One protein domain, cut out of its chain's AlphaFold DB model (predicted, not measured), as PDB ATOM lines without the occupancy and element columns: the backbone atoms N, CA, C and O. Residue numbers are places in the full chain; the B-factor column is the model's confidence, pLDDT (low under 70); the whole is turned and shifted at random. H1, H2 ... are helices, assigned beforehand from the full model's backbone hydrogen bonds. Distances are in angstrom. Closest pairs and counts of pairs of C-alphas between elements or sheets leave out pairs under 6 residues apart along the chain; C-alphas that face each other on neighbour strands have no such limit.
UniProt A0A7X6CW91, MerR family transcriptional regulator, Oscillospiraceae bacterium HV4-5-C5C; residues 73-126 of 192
ATOM      1  N   GLU A  73      28.012   5.935 -45.192       76.12
ATOM      2  CA  GLU A  73      27.607   4.556 -44.895       76.12
ATOM      3  C   GLU A  73      28.313   4.018 -43.644       76.12
ATOM      4  O   GLU A  73      27.667   3.406 -42.792       76.12
ATOM      5  N   SER A  74      29.606   4.321 -43.473       80.81
ATOM      6  CA  SER A  74      30.346   3.992 -42.247       80.81
ATOM      7  C   SER A  74      29.834   4.794 -41.052       80.81
ATOM      8  O   SER A  74      29.674   4.233 -39.971       80.81
ATOM      9  N   ALA A  75      29.502   6.075 -41.244       90.00
ATOM     10  CA  ALA A  75      29.037   6.946 -40.169       90.00
ATOM     11  C   ALA A  75      27.803   6.398 -39.440       90.00
ATOM     12  O   ALA A  75      27.800   6.332 -38.213       90.00
ATOM     13  N   ALA A  76      26.766   5.986 -40.177       89.81
ATOM     14  CA  ALA A  76      25.527   5.502 -39.567       89.81
ATOM     15  C   ALA A  76      25.769   4.255 -38.705       89.81
ATOM     16  O   ALA A  76      25.320   4.199 -37.562       89.81
ATOM     17  N   LYS A  77      26.527   3.288 -39.233       90.69
ATOM     18  CA  LYS A  77      26.857   2.057 -38.513       90.69
ATOM     19  C   LYS A  77      27.675   2.347 -37.251       90.69
ATOM     20  O   LYS A  77      27.278   1.928 -36.171       90.69
ATOM     21  N   ILE A  78      28.759   3.118 -37.376       90.50
ATOM     22  CA  ILE A  78      29.647   3.450 -36.251       90.50
ATOM     23  C   ILE A  78      28.877   4.162 -35.137       90.50
ATOM     24  O   ILE A  78      29.046   3.833 -33.967       90.50
ATOM     25  N   LEU A  79      28.013   5.119 -35.483       92.75
ATOM     26  CA  LEU A  79      27.243   5.867 -34.491       92.75
ATOM     27  C   LEU A  79      26.188   4.999 -33.791       92.75
ATOM     28  O   LEU A  79      25.985   5.162 -32.589       92.75
ATOM     29  N   VAL A  80      25.542   4.071 -34.505       93.56
ATOM     30  CA  VAL A  80      24.598   3.109 -33.907       93.56
ATOM     31  C   VAL A  80      25.323   2.148 -32.964       93.56
ATOM     32  O   VAL A  80      24.881   1.961 -31.829       93.56
ATOM     33  N   ASP A  81      26.455   1.594 -33.398       91.56
ATOM     34  CA  ASP A  81      27.269   0.691 -32.584       91.56
ATOM     35  C   ASP A  81      27.773   1.417 -31.323       91.56
ATOM     36  O   ASP A  81      27.628   0.919 -30.202       91.56
ATOM     37  N   TYR A  82      28.285   2.643 -31.480       92.94
ATOM     38  CA  TYR A  82      28.774   3.461 -30.371       92.94
ATOM     39  C   TYR A  82      27.661   3.865 -29.395       92.94
ATOM     40  O   TYR A  82      27.855   3.827 -28.179       92.94
ATOM     41  N   TYR A  83      26.467   4.185 -29.901       94.56
ATOM     42  CA  TYR A  83      25.295   4.418 -29.060       94.56
ATOM     43  C   TYR A  83      24.958   3.185 -28.207       94.56
ATOM     44  O   TYR A  83      24.700   3.322 -27.012       94.56
ATOM     45  N   GLY A  84      25.018   1.981 -28.785       94.00
ATOM     46  CA  GLY A  84      24.835   0.730 -28.045       94.00
ATOM     47  C   GLY A  84      25.856   0.555 -26.915       94.00
ATOM     48  O   GLY A  84      25.484   0.183 -25.799       94.00
ATOM     49  N   VAL A  85      27.125   0.892 -27.170       90.88
ATOM     50  CA  VAL A  85      28.193   0.873 -26.154       90.88
ATOM     51  C   VAL A  85      27.904   1.858 -25.021       90.88
ATOM     52  O   VAL A  85      27.977   1.476 -23.852       90.88
ATOM     53  N   LEU A  86      27.547   3.106 -25.343       92.88
ATOM     54  CA  LEU A  86      27.212   4.119 -24.337       92.88
ATOM     55  C   LEU A  86      25.988   3.723 -23.512       92.88
ATOM     56  O   LEU A  86      26.004   3.880 -22.292       92.88
ATOM     57  N   LYS A  87      24.952   3.178 -24.154       95.56
ATOM     58  CA  LYS A  87      23.741   2.720 -23.470       95.56
ATOM     59  C   LYS A  87      24.059   1.610 -22.470       95.56
ATOM     60  O   LYS A  87      23.686   1.722 -21.308       95.56
ATOM     61  N   LYS A  88      24.820   0.595 -22.885       92.06
ATOM     62  CA  LYS A  88      25.247  -0.490 -21.990       92.06
ATOM     63  C   LYS A  88      26.131   0.024 -20.849       92.06
ATOM     64  O   LYS A  88      26.010  -0.436 -19.718       92.06
ATOM     65  N   ARG A  89      27.016   0.994 -21.121       91.56
ATOM     66  CA  ARG A  89      27.815   1.650 -20.074       91.56
ATOM     67  C   ARG A  89      26.904   2.345 -19.062       91.56
ATOM     68  O   ARG A  89      27.081   2.121 -17.873       91.56
ATOM     69  N   LEU A  90      25.927   3.128 -19.520       94.94
ATOM     70  CA  LEU A  90      24.967   3.812 -18.649       94.94
ATOM     71  C   LEU A  90      24.179   2.825 -17.779       94.94
ATOM     72  O   LEU A  90      24.085   3.039 -16.576       94.94
ATOM     73  N   GLU A  91      23.661   1.745 -18.367       93.75
ATOM     74  CA  GLU A  91      22.950   0.685 -17.638       93.75
ATOM     75  C   GLU A  91      23.840   0.076 -16.542       93.75
ATOM     76  O   GLU A  91      23.426  -0.028 -15.389       93.75
ATOM     77  N   ASN A  92      25.101  -0.233 -16.862       92.62
ATOM     78  CA  ASN A  92      26.054  -0.749 -15.880       92.62
ATOM     79  C   ASN A  92      26.350   0.262 -14.758       92.62
ATOM     80  O   ASN A  92      26.383  -0.125 -13.592       92.62
ATOM     81  N   GLU A  93      26.567   1.546 -15.079       92.88
ATOM     82  CA  GLU A  93      26.806   2.574 -14.053       92.88
ATOM     83  C   GLU A  93      25.578   2.786 -13.159       92.88
ATOM     84  O   GLU A  93      25.729   2.998 -11.957       92.88
ATOM     85  N   GLN A  94      24.365   2.684 -13.707       93.62
ATOM     86  CA  GLN A  94      23.132   2.761 -12.921       93.62
ATOM     87  C   GLN A  94      23.018   1.602 -11.929       93.62
ATOM     88  O   GLN A  94      22.671   1.837 -10.774       93.62
ATOM     89  N   VAL A  95      23.361   0.375 -12.340       90.94
ATOM     90  CA  VAL A  95      23.402  -0.780 -11.426       90.94
ATOM     91  C   VAL A  95      24.433  -0.551 -10.317       90.94
ATOM     92  O   VAL A  95      24.109  -0.730  -9.146       90.94
ATOM     93  N   ARG A  96      25.645  -0.082 -10.652       90.44
ATOM     94  CA  ARG A  96      26.684   0.225  -9.648       90.44
ATOM     95  C   ARG A  96      26.225   1.284  -8.652       90.44
ATOM     96  O   ARG A  96      26.397   1.101  -7.451       90.44
ATOM     97  N   LEU A  97      25.640   2.375  -9.148       90.94
ATOM     98  CA  LEU A  97      25.109   3.445  -8.308       90.94
ATOM     99  C   LEU A  97      24.004   2.914  -7.390       90.94
ATOM    100  O   LEU A  97      24.028   3.203  -6.199       90.94
ATOM    101  N   GLY A  98      23.079   2.115  -7.928       89.00
ATOM    102  CA  GLY A  98      22.005   1.495  -7.154       89.00
ATOM    103  C   GLY A  98      22.548   0.637  -6.014       89.00
ATOM    104  O   GLY A  98      22.106   0.780  -4.879       89.00
ATOM    105  N   CYS A  99      23.568  -0.184  -6.276       86.50
ATOM    106  CA  CYS A  99      24.217  -0.969  -5.226       86.50
ATOM    107  C   CYS A  99      24.823  -0.083  -4.135       86.50
ATOM    108  O   CYS A  99      24.602  -0.351  -2.962       86.50
ATOM    109  N   LEU A 100      25.528   0.990  -4.501       87.38
ATOM    110  CA  LEU A 100      26.143   1.896  -3.526       87.38
ATOM    111  C   LEU A 100      25.121   2.719  -2.729       87.38
ATOM    112  O   LEU A 100      25.353   2.994  -1.559       87.38
ATOM    113  N   GLN A 101      23.995   3.108  -3.333       86.06
ATOM    114  CA  GLN A 101      22.947   3.894  -2.666       86.06
ATOM    115  C   GLN A 101      22.259   3.147  -1.522       86.06
ATOM    116  O   GLN A 101      21.738   3.781  -0.608       86.06
ATOM    117  N   HIS A 102      22.230   1.818  -1.583       78.88
ATOM    118  CA  HIS A 102      21.636   0.984  -0.543       78.88
ATOM    119  C   HIS A 102      22.616   0.629   0.583       78.88
ATOM    120  O   HIS A 102      22.207  -0.010   1.550       78.88
ATOM    121  N   LEU A 103      23.878   1.051   0.475       82.81
ATOM    122  CA  LEU A 103      24.889   0.858   1.507       82.81
ATOM    123  C   LEU A 103      24.981   2.099   2.390       82.81
ATOM    124  O   LEU A 103      25.022   3.228   1.896       82.81
ATOM    125  N   ASP A 104      25.083   1.892   3.701       79.06
ATOM    126  CA  ASP A 104      25.441   2.962   4.628       79.06
ATOM    127  C   ASP A 104      26.963   3.176   4.604       79.06
ATOM    128  O   ASP A 104      27.716   2.663   5.427       79.06
ATOM    129  N   LEU A 105      27.425   3.916   3.592       77.69
ATOM    130  CA  LEU A 105      28.849   4.127   3.309       77.69
ATOM    131  C   LEU A 105      29.602   4.909   4.405       77.69
ATOM    132  O   LEU A 105      30.823   5.037   4.318       77.69
ATOM    133  N   GLY A 106      28.896   5.474   5.389       76.56
ATOM    134  CA  GLY A 106      29.466   6.336   6.426       76.56
ATOM    135  C   GLY A 106      29.699   5.667   7.780       76.56
ATOM    136  O   GLY A 106      30.236   6.332   8.663       76.56
ATOM    137  N   GLN A 107      29.290   4.408   7.961       79.56
ATOM    138  CA  GLN A 107      29.238   3.768   9.285       79.56
ATOM    139  C   GLN A 107      30.157   2.561   9.466       79.56
ATOM    140  O   GLN A 107      30.028   1.843  10.449       79.56
ATOM    141  N   PHE A 108      31.104   2.348   8.558       84.88
ATOM    142  CA  PHE A 108      32.101   1.297   8.743       84.88
ATOM    143  C   PHE A 108      33.137   1.724   9.789       84.88
ATOM    144  O   PHE A 108      33.854   2.708   9.583       84.88
ATOM    145  N   GLU A 109      33.232   0.980  10.890       83.94
ATOM    146  CA  GLU A 109      34.249   1.203  11.927       83.94
ATOM    147  C   GLU A 109      35.505   0.352  11.682       83.94
ATOM    148  O   GLU A 109      36.613   0.766  12.040       83.94
ATOM    149  N   ASP A 110      35.354  -0.803  11.020       88.06
ATOM    150  CA  ASP A 110      36.441  -1.737  10.710       88.06
ATOM    151  C   ASP A 110      36.406  -2.247   9.256       88.06
ATOM    152  O   ASP A 110      35.375  -2.298   8.585       88.06
ATOM    153  N   ILE A 111      37.569  -2.666   8.755       88.75
ATOM    154  CA  ILE A 111      37.729  -3.223   7.410       88.75
ATOM    155  C   ILE A 111      37.003  -4.560   7.238       88.75
ATOM    156  O   ILE A 111      36.595  -4.884   6.123       88.75
ATOM    157  N   SER A 112      36.834  -5.334   8.316       87.94
ATOM    158  CA  SER A 112      36.097  -6.601   8.281       87.94
ATOM    159  C   SER A 112      34.631  -6.389   7.885       87.94
ATOM    160  O   SER A 112      34.143  -7.071   6.988       87.94
ATOM    161  N   GLU A 113      33.983  -5.354   8.427       86.81
ATOM    162  CA  GLU A 113      32.607  -4.965   8.089       86.81
ATOM    163  C   GLU A 113      32.466  -4.574   6.613       86.81
ATOM    164  O   GLU A 113      31.484  -4.928   5.958       86.81
ATOM    165  N   ILE A 114      33.472  -3.885   6.063       86.50
ATOM    166  CA  ILE A 114      33.526  -3.538   4.637       86.50
ATOM    167  C   ILE A 114      33.626  -4.813   3.797       86.50
ATOM    168  O   ILE A 114      32.890  -4.969   2.825       86.50
ATOM    169  N   ILE A 115      34.531  -5.728   4.149       88.50
ATOM    170  CA  ILE A 115      34.722  -6.977   3.402       88.50
ATOM    171  C   ILE A 115      33.428  -7.790   3.388       88.50
ATOM    172  O   ILE A 115      32.998  -8.192   2.308       88.50
ATOM    173  N   ASP A 116      32.792  -7.979   4.542       87.69
ATOM    174  CA  ASP A 116      31.560  -8.761   4.657       87.69
ATOM    175  C   ASP A 116      30.419  -8.109   3.863       87.69
ATOM    176  O   ASP A 116      29.778  -8.760   3.035       87.69
ATOM    177  N   THR A 117      30.244  -6.792   4.007       86.44
ATOM    178  CA  THR A 117      29.218  -6.031   3.277       86.44
ATOM    179  C   THR A 117      29.390  -6.147   1.761       86.44
ATOM    180  O   THR A 117      28.426  -6.386   1.033       86.44
ATOM    181  N   PHE A 118      30.618  -5.995   1.253       88.25
ATOM    182  CA  PHE A 118      30.878  -6.064  -0.186       88.25
ATOM    183  C   PHE A 118      30.940  -7.506  -0.717       88.25
ATOM    184  O   PHE A 118      30.693  -7.709  -1.905       88.25
ATOM    185  N   ALA A 119      31.214  -8.507   0.127       87.12
ATOM    186  CA  ALA A 119      31.146  -9.921  -0.243       87.12
ATOM    187  C   ALA A 119      29.701 -10.395  -0.478       87.12
ATOM    188  O   ALA A 119      29.466 -11.279  -1.306       87.12
ATOM    189  N   GLU A 120      28.726  -9.791   0.205       85.31
ATOM    190  CA  GLU A 120      27.302 -10.084   0.015       85.31
ATOM    191  C   GLU A 120      26.692  -9.410  -1.228       85.31
ATOM    192  O   GLU A 120      25.628  -9.826  -1.706       85.31
ATOM    193  N   LEU A 121      27.368  -8.409  -1.808       84.81
ATOM    194  CA  LEU A 121      26.912  -7.739  -3.025       84.81
ATOM    195  C   LEU A 121      26.954  -8.690  -4.225       84.81
ATOM    196  O   LEU A 121      27.994  -8.954  -4.828       84.81
ATOM    197  N   LYS A 122      25.776  -9.146  -4.653       80.25
ATOM    198  CA  LYS A 122      25.613  -9.903  -5.900       80.25
ATOM    199  C   LYS A 122      25.572  -8.955  -7.095       80.25
ATOM    200  O   LYS A 122      24.507  -8.632  -7.616       80.25
ATOM    201  N   LEU A 123      26.748  -8.493  -7.508       82.25
ATOM    202  CA  LEU A 123      26.930  -7.667  -8.698       82.25
ATOM    203  C   LEU A 123      27.050  -8.558  -9.938       82.25
ATOM    204  O   LEU A 123      28.113  -9.109 -10.208       82.25
ATOM    205  N   ASP A 124      25.978  -8.666 -10.723       84.81
ATOM    206  CA  ASP A 124      26.026  -9.277 -12.060       84.81
ATOM    207  C   ASP A 124      26.541  -8.261 -13.094       84.81
ATOM    208  O   ASP A 124      25.837  -7.815 -14.000       84.81
ATOM    209  N   LEU A 125      27.774  -7.798 -12.880       86.19
ATOM    210  CA  LEU A 125      28.455  -6.843 -13.746       86.19
ATOM    211  C   LEU A 125      29.846  -7.364 -14.104       86.19
ATOM    212  O   LEU A 125      30.535  -7.922 -13.250       86.19
ATOM    213  N   PRO A 126      30.309  -7.138 -15.345       85.31
ATOM    214  CA  PRO A 126      31.673  -7.477 -15.705       85.31
ATOM    215  C   PRO A 126      32.656  -6.606 -14.921       85.31
ATOM    216  O   PRO A 126      32.396  -5.426 -14.646       85.31
TER     217      PRO A 126
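What this domain is: This is residues 73 to 126 of the 192 residues of the protein "MerR family transcriptional regulator" of Oscillospiraceae bacterium HV4-5-C5C (UniProt A0A7X6CW91). One long helix, H1, makes most of the length, and beyond its last residue the chain turns through a loop into the short helix H2, then folds back with residues 120 to 126 toward the later part of H1, like a hook. Residues 73 to 91 of H1 stick out as a free arm. The printed part has 54 residues, with H1 then H2 along the chain and no named strand; the class is all helix. It is extended, with a radius of gyration of the C-alphas of 17.3 A and spans of 57 by 17 by 13 A.

Where its parts are: H1, residues 73 to 101, runs 42.5 A from C-alpha 73 at (27.607, 4.556, -44.895) to C-alpha 101 at (22.947, 3.894, -2.666). H2, residues 111 to 119, ends at C-alpha 119 at (31.146, -9.921, -0.243).

How they stand to each other: H1 and H2 are apart, with no C-alpha of the one within 8 A of the other. Every O i to N i+4 pair is within hydrogen-bond range in H2, and 24 of 25 are in H1.

The domain as a whole: The C-alphas farthest apart, of Glu 73 and Glu 109, are 57.3 A apart. The link from H1 to H2 is short, the printed part has no cut, and no printed residue is under 70 in pLDDT.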